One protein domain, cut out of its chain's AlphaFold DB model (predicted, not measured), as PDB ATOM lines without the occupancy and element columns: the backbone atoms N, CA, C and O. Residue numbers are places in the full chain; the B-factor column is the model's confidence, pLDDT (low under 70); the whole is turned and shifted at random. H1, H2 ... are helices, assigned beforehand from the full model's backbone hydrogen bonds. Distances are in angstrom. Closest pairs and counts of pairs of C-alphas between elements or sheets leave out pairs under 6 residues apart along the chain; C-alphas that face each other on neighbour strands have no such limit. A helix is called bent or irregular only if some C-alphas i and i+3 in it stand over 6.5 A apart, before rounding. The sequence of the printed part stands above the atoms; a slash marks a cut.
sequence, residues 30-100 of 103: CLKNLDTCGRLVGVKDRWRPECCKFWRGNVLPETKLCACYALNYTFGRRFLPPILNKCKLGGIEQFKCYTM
ATOM      1  N   CYS A  30     -12.118 -20.156   0.461       78.12
ATOM      2  CA  CYS A  30     -11.332 -20.314   1.660       78.12
ATOM      3  C   CYS A  30     -10.634 -19.017   2.092       78.12
ATOM      4  O   CYS A  30     -10.726 -18.641   3.258       78.12
ATOM      5  N   LEU A  31      -9.994 -18.291   1.168       78.62
ATOM      6  CA  LEU A  31      -9.356 -17.007   1.492       78.62
ATOM      7  C   LEU A  31     -10.384 -15.973   1.943       78.62
ATOM      8  O   LEU A  31     -10.145 -15.225   2.888       78.62
ATOM      9  N   LYS A  32     -11.561 -15.981   1.312       82.88
ATOM     10  CA  LYS A  32     -12.680 -15.125   1.707       82.88
ATOM     11  C   LYS A  32     -13.163 -15.444   3.123       82.88
ATOM     12  O   LYS A  32     -13.416 -14.528   3.905       82.88
ATOM     13  N   ASN A  33     -13.268 -16.728   3.468       82.19
ATOM     14  CA  ASN A  33     -13.609 -17.164   4.819       82.19
ATOM     15  C   ASN A  33     -12.526 -16.736   5.819       82.19
ATOM     16  O   ASN A  33     -12.837 -16.122   6.833       82.19
ATOM     17  N   LEU A  34     -11.255 -16.970   5.495       84.75
ATOM     18  CA  LEU A  34     -10.117 -16.574   6.316       84.75
ATOM     19  C   LEU A  34     -10.093 -15.060   6.594       84.75
ATOM     20  O   LEU A  34      -9.909 -14.678   7.744       84.75
ATOM     21  N   ASP A  35     -10.318 -14.203   5.593       85.19
ATOM     22  CA  ASP A  35     -10.391 -12.745   5.791       85.19
ATOM     23  C   ASP A  35     -11.615 -12.351   6.628       85.19
ATOM     24  O   ASP A  35     -11.497 -11.631   7.620       85.19
ATOM     25  N   THR A  36     -12.788 -12.895   6.292       87.12
ATOM     26  CA  THR A  36     -14.035 -12.591   7.007       87.12
ATOM     27  C   THR A  36     -13.931 -12.992   8.479       87.12
ATOM     28  O   THR A  36     -14.168 -12.179   9.369       87.12
ATOM     29  N   CYS A  37     -13.534 -14.231   8.757       87.06
ATOM     30  CA  CYS A  37     -13.435 -14.774  10.107       87.06
ATOM     31  C   CYS A  37     -12.194 -14.287  10.854       87.06
ATOM     32  O   CYS A  37     -12.236 -14.142  12.077       87.06
ATOM     33  N   GLY A  38     -11.120 -13.958  10.136       86.81
ATOM     34  CA  GLY A  38      -9.922 -13.337  10.694       86.81
ATOM     35  C   GLY A  38     -10.231 -11.991  11.332       86.81
ATOM     36  O   GLY A  38      -9.814 -11.737  12.459       86.81
ATOM     37  N   ARG A  39     -11.064 -11.165  10.690       85.81
ATOM     38  CA  ARG A  39     -11.520  -9.891  11.275       85.81
ATOM     39  C   ARG A  39     -12.393 -10.076  12.515       85.81
ATOM     40  O   ARG A  39     -12.399  -9.212  13.384       85.81
ATOM     41  N   LEU A  40     -13.120 -11.189  12.616       86.69
ATOM     42  CA  LEU A  40     -14.036 -11.465  13.730       86.69
ATOM     43  C   LEU A  40     -13.349 -12.113  14.936       86.69
ATOM     44  O   LEU A  40     -13.895 -12.073  16.036       86.69
ATOM     45  N   VAL A  41     -12.157 -12.694  14.766       86.12
ATOM     46  CA  VAL A  41     -11.490 -13.478  15.819       86.12
ATOM     47  C   VAL A  41     -11.143 -12.653  17.063       86.12
ATOM     48  O   VAL A  41     -11.216 -13.161  18.183       86.12
ATOM     49  N   GLY A  42     -10.801 -11.377  16.861       80.75
ATOM     50  CA  GLY A  42     -10.448 -10.425  17.914       80.75
ATOM     51  C   GLY A  42     -11.610  -9.556  18.393       80.75
ATOM     52  O   GLY A  42     -11.424  -8.759  19.307       80.75
ATOM     53  N   VAL A  43     -12.800  -9.684  17.796       84.38
ATOM     54  CA  VAL A  43     -13.952  -8.847  18.145       84.38
ATOM     55  C   VAL A  43     -14.883  -9.624  19.069       84.38
ATOM     56  O   VAL A  43     -15.466 -10.642  18.686       84.38
ATOM     57  N   LYS A  44     -15.018  -9.136  20.305       77.06
ATOM     58  CA  LYS A  44     -15.926  -9.704  21.306       77.06
ATOM     59  C   LYS A  44     -17.363  -9.709  20.763       77.06
ATOM     60  O   LYS A  44     -17.763  -8.781  20.064       77.06
ATOM     61  N   ASP A  45     -18.093 -10.790  21.018       80.62
ATOM     62  CA  ASP A  45     -19.513 -10.973  20.665       80.62
ATOM     63  C   ASP A  45     -19.866 -10.944  19.163       80.62
ATOM     64  O   ASP A  45     -21.025 -11.103  18.795       80.62
ATOM     65  N   ARG A  46     -18.876 -10.829  18.265       85.44
ATOM     66  CA  ARG A  46     -19.074 -10.950  16.805       85.44
ATOM     67  C   ARG A  46     -18.567 -12.263  16.216       85.44
ATOM     68  O   ARG A  46     -18.623 -12.454  15.000       85.44
ATOM     69  N   TRP A  47     -18.060 -13.162  17.058       86.19
ATOM     70  CA  TRP A  47     -17.611 -14.473  16.612       86.19
ATOM     71  C   TRP A  47     -18.782 -15.289  16.061       86.19
ATOM     72  O   TRP A  47     -19.801 -15.466  16.723       86.19
ATOM     73  N   ARG A  48     -18.605 -15.814  14.852       86.19
ATOM     74  CA  ARG A  48     -19.635 -16.536  14.108       86.19
ATOM     75  C   ARG A  48     -19.320 -18.033  14.078       86.19
ATOM     76  O   ARG A  48     -18.275 -18.403  13.539       86.19
ATOM     77  N   PRO A  49     -20.184 -18.921  14.605       83.25
ATOM     78  CA  PRO A  49     -19.951 -20.367  14.577       83.25
ATOM     79  C   PRO A  49     -19.775 -20.930  13.159       83.25
ATOM     80  O   PRO A  49     -19.058 -21.917  12.980       83.25
ATOM     81  N   GLU A  50     -20.372 -20.295  12.140       85.06
ATOM     82  CA  GLU A  50     -20.154 -20.652  10.735       85.06
ATOM     83  C   GLU A  50     -18.679 -20.602  10.308       85.06
ATOM     84  O   GLU A  50     -18.280 -21.416   9.472       85.06
ATOM     85  N   CYS A  51     -17.848 -19.762  10.939       84.94
ATOM     86  CA  CYS A  51     -16.405 -19.708  10.691       84.94
ATOM     87  C   CYS A  51     -15.724 -21.058  10.912       84.94
ATOM     88  O   CYS A  51     -14.755 -21.382  10.233       84.94
ATOM     89  N   CYS A  52     -16.254 -21.886  11.813       85.88
ATOM     90  CA  CYS A  52     -15.685 -23.191  12.115       85.88
ATOM     91  C   CYS A  52     -16.127 -24.291  11.156       85.88
ATOM     92  O   CYS A  52     -15.456 -25.315  11.099       85.88
ATOM     93  N   LYS A  53     -17.220 -24.116  10.399       83.12
ATOM     94  CA  LYS A  53     -17.744 -25.169   9.508       83.12
ATOM     95  C   LYS A  53     -16.730 -25.567   8.439       83.12
ATOM     96  O   LYS A  53     -16.576 -26.749   8.161       83.12
ATOM     97  N   PHE A  54     -15.997 -24.591   7.907       78.62
ATOM     98  CA  PHE A  54     -14.971 -24.826   6.891       78.62
ATOM     99  C   PHE A  54     -13.774 -25.624   7.425       78.62
ATOM    100  O   PHE A  54     -13.184 -26.428   6.708       78.62
ATOM    101  N   TRP A  55     -13.443 -25.428   8.701       79.25
ATOM    102  CA  TRP A  55     -12.293 -26.056   9.351       79.25
ATOM    103  C   TRP A  55     -12.648 -27.358  10.091       79.25
ATOM    104  O   TRP A  55     -11.755 -28.130  10.418       79.25
ATOM    105  N   ARG A  56     -13.938 -27.614  10.362       70.75
ATOM    106  CA  ARG A  56     -14.445 -28.771  11.131       70.75
ATOM    107  C   ARG A  56     -14.571 -30.078  10.340       70.75
ATOM    108  O   ARG A  56     -14.866 -31.104  10.945       70.75
ATOM    109  N   GLY A  57     -14.377 -30.071   9.024       57.84
ATOM    110  CA  GLY A  57     -14.387 -31.300   8.228       57.84
ATOM    111  C   GLY A  57     -13.058 -32.042   8.343       57.84
ATOM    112  O   GLY A  57     -12.018 -31.389   8.374       57.84
ATOM    113  N   ASN A  58     -13.094 -33.383   8.374       60.09
ATOM    114  CA  ASN A  58     -11.938 -34.259   8.132       60.09
ATOM    115  C   ASN A  58     -11.048 -33.612   7.081       60.09
ATOM    116  O   ASN A  58     -11.469 -33.552   5.931       60.09
ATOM    117  N   VAL A  59      -9.912 -33.059   7.513       64.19
ATOM    118  CA  VAL A  59      -9.220 -31.957   6.839       64.19
ATOM    119  C   VAL A  59      -9.100 -32.234   5.342       64.19
ATOM    120  O   VAL A  59      -8.195 -32.956   4.905       64.19
ATOM    121  N   LEU A  60     -10.074 -31.722   4.582       72.56
ATOM    122  CA  LEU A  60     -10.246 -32.099   3.188       72.56
ATOM    123  C   LEU A  60      -8.999 -31.639   2.432       72.56
ATOM    124  O   LEU A  60      -8.378 -30.651   2.838       72.56
ATOM    125  N   PRO A  61      -8.604 -32.316   1.344       74.81
ATOM    126  CA  PRO A  61      -7.445 -31.902   0.559       74.81
ATOM    127  C   PRO A  61      -7.480 -30.410   0.176       74.81
ATOM    128  O   PRO A  61      -6.458 -29.735   0.269       74.81
ATOM    129  N   GLU A  62      -8.664 -29.874  -0.135       74.06
ATOM    130  CA  GLU A  62      -8.894 -28.449  -0.415       74.06
ATOM    131  C   GLU A  62      -8.667 -27.549   0.812       74.06
ATOM    132  O   GLU A  62      -8.003 -26.516   0.719       74.06
ATOM    133  N   THR A  63      -9.178 -27.948   1.983       77.50
ATOM    134  CA  THR A  63      -8.974 -27.229   3.250       77.50
ATOM    135  C   THR A  63      -7.498 -27.235   3.646       77.50
ATOM    136  O   THR A  63      -6.995 -26.214   4.109       77.50
ATOM    137  N   LYS A  64      -6.782 -28.350   3.423       80.44
ATOM    138  CA  LYS A  64      -5.324 -28.433   3.619       80.44
ATOM    139  C   LYS A  64      -4.591 -27.489   2.687       80.44
ATOM    140  O   LYS A  64      -3.840 -26.654   3.174       80.44
ATOM    141  N   LEU A  65      -4.841 -27.577   1.382       79.62
ATOM    142  CA  LEU A  65      -4.229 -26.692   0.391       79.62
ATOM    143  C   LEU A  65      -4.422 -25.230   0.755       79.62
ATOM    144  O   LEU A  65      -3.468 -24.458   0.740       79.62
ATOM    145  N   CYS A  66      -5.640 -24.858   1.139       81.06
ATOM    146  CA  CYS A  66      -5.893 -23.493   1.540       81.06
ATOM    147  C   CYS A  66      -5.187 -23.111   2.844       81.06
ATOM    148  O   CYS A  66      -4.611 -22.030   2.910       81.06
ATOM    149  N   ALA A  67      -5.201 -23.966   3.871       83.31
ATOM    150  CA  ALA A  67      -4.466 -23.702   5.105       83.31
ATOM    151  C   ALA A  67      -2.981 -23.470   4.809       83.31
ATOM    152  O   ALA A  67      -2.394 -22.508   5.293       83.31
ATOM    153  N   CYS A  68      -2.394 -24.309   3.961       83.81
ATOM    154  CA  CYS A  68      -0.995 -24.222   3.570       83.81
ATOM    155  C   CYS A  68      -0.695 -22.980   2.741       83.81
ATOM    156  O   CYS A  68       0.287 -22.291   3.007       83.81
ATOM    157  N   TYR A  69      -1.577 -22.640   1.805       82.75
ATOM    158  CA  TYR A  69      -1.490 -21.394   1.064       82.75
ATOM    159  C   TYR A  69      -1.574 -20.199   2.020       82.75
ATOM    160  O   TYR A  69      -0.667 -19.379   2.044       82.75
ATOM    161  N   ALA A  70      -2.577 -20.138   2.897       82.75
ATOM    162  CA  ALA A  70      -2.738 -19.075   3.887       82.75
ATOM    163  C   ALA A  70      -1.524 -18.947   4.825       82.75
ATOM    164  O   ALA A  70      -1.123 -17.833   5.150       82.75
ATOM    165  N   LEU A  71      -0.907 -20.060   5.230       82.62
ATOM    166  CA  LEU A  71       0.309 -20.069   6.049       82.62
ATOM    167  C   LEU A  71       1.559 -19.588   5.300       82.62
ATOM    168  O   LEU A  71       2.525 -19.190   5.951       82.62
ATOM    169  N   ASN A  72       1.554 -19.580   3.968       81.12
ATOM    170  CA  ASN A  72       2.618 -18.964   3.174       81.12
ATOM    171  C   ASN A  72       2.481 -17.433   3.081       81.12
ATOM    172  O   ASN A  72       3.467 -16.767   2.778       81.12
ATOM    173  N   TYR A  73       1.318 -16.854   3.407       76.00
ATOM    174  CA  TYR A  73       1.119 -15.400   3.450       76.00
ATOM    175  C   TYR A  73       1.113 -14.864   4.888       76.00
ATOM    176  O   TYR A  73       0.499 -15.432   5.793       76.00
ATOM    177  N   THR A  74       1.732 -13.698   5.099       69.69
ATOM    178  CA  THR A  74       1.839 -13.038   6.415       69.69
ATOM    179  C   THR A  74       0.477 -12.827   7.078       69.69
ATOM    180  O   THR A  74       0.317 -13.046   8.279       69.69
ATOM    181  N   PHE A  75      -0.529 -12.446   6.286       71.50
ATOM    182  CA  PHE A  75      -1.895 -12.252   6.765       71.50
ATOM    183  C   PHE A  75      -2.493 -13.567   7.282       71.50
ATOM    184  O   PHE A  75      -3.003 -13.623   8.398       71.50
ATOM    185  N   GLY A  76      -2.365 -14.662   6.528       73.88
ATOM    186  CA  GLY A  76      -2.943 -15.938   6.935       73.88
ATOM    187  C   GLY A  76      -2.261 -16.566   8.146       73.88
ATOM    188  O   GLY A  76      -2.967 -17.084   9.012       73.88
ATOM    189  N   ARG A  77      -0.940 -16.406   8.315       78.94
ATOM    190  CA  ARG A  77      -0.259 -16.790   9.570       78.94
ATOM    191  C   ARG A  77      -0.797 -16.063  10.797       78.94
ATOM    192  O   ARG A  77      -0.822 -16.645  11.876       78.94
ATOM    193  N   ARG A  78      -1.230 -14.808  10.649       83.38
ATOM    194  CA  ARG A  78      -1.760 -14.010  11.761       83.38
ATOM    195  C   ARG A  78      -3.157 -14.459  12.190       83.38
ATOM    196  O   ARG A  78      -3.448 -14.428  13.381       83.38
ATOM    197  N   PHE A  79      -4.015 -14.863  11.251       86.56
ATOM    198  CA  PHE A  79      -5.431 -15.146  11.533       86.56
ATOM    199  C   PHE A  79      -5.768 -16.626  11.662       86.56
ATOM    200  O   PHE A  79      -6.639 -16.972  12.460       86.56
ATOM    201  N   LEU A  80      -5.080 -17.509  10.934       87.12
ATOM    202  CA  LEU A  80      -5.403 -18.932  10.943       87.12
ATOM    203  C   LEU A  80      -5.253 -19.563  12.342       87.12
ATOM    204  O   LEU A  80      -6.221 -20.173  12.796       87.12
ATOM    205  N   PRO A  81      -4.136 -19.396  13.083       88.38
ATOM    206  CA  PRO A  81      -4.009 -20.006  14.409       88.38
ATOM    207  C   PRO A  81      -5.075 -19.520  15.413       88.38
ATOM    208  O   PRO A  81      -5.702 -20.365  16.057       88.38
ATOM    209  N   PRO A  82      -5.376 -18.208  15.521       89.38
ATOM    210  CA  PRO A  82      -6.479 -17.725  16.353       89.38
ATOM    211  C   PRO A  82      -7.853 -18.282  15.962       89.38
ATOM    212  O   PRO A  82      -8.650 -18.606  16.845       89.38
ATOM    213  N   ILE A  83      -8.141 -18.409  14.660       89.19
ATOM    214  CA  ILE A  83      -9.404 -18.983  14.164       89.19
ATOM    215  C   ILE A  83      -9.531 -20.440  14.615       89.19
ATOM    216  O   ILE A  83     -10.564 -20.821  15.167       89.19
ATOM    217  N   LEU A  84      -8.480 -21.247  14.434       88.81
ATOM    218  CA  LEU A  84      -8.472 -22.653  14.851       88.81
ATOM    219  C   LEU A  84      -8.672 -22.786  16.361       88.81
ATOM    220  O   LEU A  84      -9.505 -23.583  16.795       88.81
ATOM    221  N   ASN A  85      -8.003 -21.935  17.146       88.75
ATOM    222  CA  ASN A  85      -8.156 -21.903  18.597       88.75
ATOM    223  C   ASN A  85      -9.602 -21.563  19.014       88.75
ATOM    224  O   ASN A  85     -10.208 -22.284  19.807       88.75
ATOM    225  N   LYS A  86     -10.216 -20.529  18.417       88.12
ATOM    226  CA  LYS A  86     -11.641 -20.205  18.642       88.12
ATOM    227  C   LYS A  86     -12.570 -21.356  18.264       88.12
ATOM    228  O   LYS A  86     -13.579 -21.577  18.932       88.12
ATOM    229  N   CYS A  87     -12.232 -22.095  17.214       87.25
ATOM    230  CA  CYS A  87     -12.994 -23.255  16.774       87.25
ATOM    231  C   CYS A  87     -12.759 -24.521  17.600       87.25
ATOM    232  O   CYS A  87     -13.467 -25.507  17.369       87.25
ATOM    233  N   LYS A  88     -11.818 -24.490  18.557       87.38
ATOM    234  CA  LYS A  88     -11.326 -25.660  19.300       87.38
ATOM    235  C   LYS A  88     -10.865 -26.777  18.362       87.38
ATOM    236  O   LYS A  88     -11.074 -27.958  18.620       87.38
ATOM    237  N   LEU A  89     -10.294 -26.376  17.234       82.44
ATOM    238  CA  LEU A  89      -9.642 -27.266  16.292       82.44
ATOM    239  C   LEU A  89      -8.159 -27.290  16.638       82.44
ATOM    240  O   LEU A  89      -7.649 -26.331  17.218       82.44
ATOM    241  N   GLY A  90      -7.479 -28.392  16.322       81.62
ATOM    242  CA  GLY A  90      -6.054 -28.537  16.612       81.62
ATOM    243  C   GLY A  90      -5.191 -27.417  16.010       81.62
ATOM    244  O   GLY A  90      -5.664 -26.510  15.323       81.62
ATOM    245  N   GLY A  91      -3.884 -27.490  16.243       83.50
ATOM    246  CA  GLY A  91      -2.937 -26.524  15.687       83.50
ATOM    247  C   GLY A  91      -2.796 -26.604  14.162       83.50
ATOM    248  O   GLY A  91      -3.353 -27.482  13.498       83.50
ATOM    249  N   ILE A  92      -1.992 -25.700  13.601       84.50
ATOM    250  CA  ILE A  92      -1.661 -25.671  12.166       84.50
ATOM    251  C   ILE A  92      -0.935 -26.944  11.685       84.50
ATOM    252  O   ILE A  92      -0.977 -27.278  10.504       84.50
ATOM    253  N   GLU A  93      -0.343 -27.708  12.605       83.31
ATOM    254  CA  GLU A  93       0.333 -28.982  12.328       83.31
ATOM    255  C   GLU A  93      -0.581 -30.026  11.669       83.31
ATOM    256  O   GLU A  93      -0.128 -30.848  10.871       83.31
ATOM    257  N   GLN A  94      -1.893 -29.964  11.925       80.31
ATOM    258  CA  GLN A  94      -2.861 -30.902  11.345       80.31
ATOM    259  C   GLN A  94      -2.928 -30.838   9.807       80.31
ATOM    260  O   GLN A  94      -3.357 -31.797   9.159       80.31
ATOM    261  N   PHE A  95      -2.497 -29.722   9.209       81.75
ATOM    262  CA  PHE A  95      -2.522 -29.525   7.761       81.75
ATOM    263  C   PHE A  95      -1.302 -30.123   7.050       81.75
ATOM    264  O   PHE A  95      -1.363 -30.313   5.838       81.75
ATOM    265  N   LYS A  96      -0.228 -30.469   7.782       79.56
ATOM    266  CA  LYS A  96       1.012 -31.072   7.249       79.56
ATOM    267  C   LYS A  96       1.555 -30.366   5.997       79.56
ATOM    268  O   LYS A  96       1.964 -31.000   5.032       79.56
ATOM    269  N   CYS A  97       1.582 -29.036   6.005       77.00
ATOM    270  CA  CYS A  97       1.919 -28.235   4.822       77.00
ATOM    271  C   CYS A  97       3.327 -28.465   4.262       77.00
ATOM    272  O   CYS A  97       3.560 -28.258   3.073       77.00
ATOM    273  N   TYR A  98       4.243 -28.971   5.088       70.56
ATOM    274  CA  TYR A  98       5.583 -29.381   4.678       70.56
ATOM    275  C   TYR A  98       5.588 -30.518   3.637       70.56
ATOM    276  O   TYR A  98       6.561 -30.653   2.902       70.56
ATOM    277  N   THR A  99       4.520 -31.321   3.528       58.12
ATOM    278  CA  THR A  99       4.429 -32.385   2.513       58.12
ATOM    279  C   THR A  99       3.930 -31.894   1.154       58.12
ATOM    280  O   THR A  99       4.048 -32.636   0.187       58.12
ATOM    281  N   MET A 100       3.360 -30.686   1.060       56.66
ATOM    282  CA  MET A 100       2.805 -30.142  -0.194       56.66
ATOM    283  C   MET A 100       3.810 -29.321  -1.017       56.66
ATOM    284  O   MET A 100       3.575 -29.098  -2.194       56.66
TER     285      MET A 100
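Overview. This is residues 30 to 100 of the 103 residues of the protein "Putative LTP-like protein" of Brassica oleracea var. alboglabra (UniProt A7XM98). Three longer helices pack at steep angles into a small cluster: H4 is in the middle, H1 crosses it, and H3 makes a corner with its beginning while also meeting the first residues of H1. Two short helices, H2 and H5, sit toward the later part of H4, and loops join the pieces. The printed part has 71 residues with five named helices, H1 to H5 in order, and no named strand; the class is all helix. It is compact, with a radius of gyration of the C-alphas of 11.2 A and spans of 37 by 25 by 19 A.

Arrangement. The hub is H4, residues 74 to 86, which touches four helices and is irregular, but only just: C-alphas 78 and 81 are 6.9 A apart. H1, residues 30 to 41, touches H4 at a steep tilt of 65 degrees, the same way; their closest C-alphas, of Gly 38 and Phe 79, are 4.9 A apart. H3, residues 61 to 72, touches H4 at a steep tilt of 54 degrees, opposite ways, with residues 67 to 71 alone; the closest C-alphas, of Ala 70 and Gly 76, are 4.4 A apart. H1 touches H3 with residues 30 to 31 alone. H5, residues 92 to 95, touches H3, closest at the C-alphas of Lys 64 and Phe 95, 5.1 A. H2, residues 49 to 52, only just touches H4, with 3 pairs of C-alphas within 8 A, and is apart from H5. Every O i to N i+4 pair is within hydrogen-bond range in H3, against 7 of 8 in H1 and 7 of 9 in H4; H2 and H5 are too short for such a pair.

Along the chain. H4 spans 19.6 A, H3 16.6 A and H1 15.7 A. H1 begins at C-alpha 30, (-11.332, -20.314, 1.660), and H5 ends at C-alpha 95, (-2.522, -29.525, 7.761).

Size, cuts and confidence. The C-alphas farthest apart, of Asp 45 and Thr 99, are 36.9 A apart. The printed part has no cut and no long link. The pLDDT is under 70 at residues 57 to 59, 74, and 99 to 100.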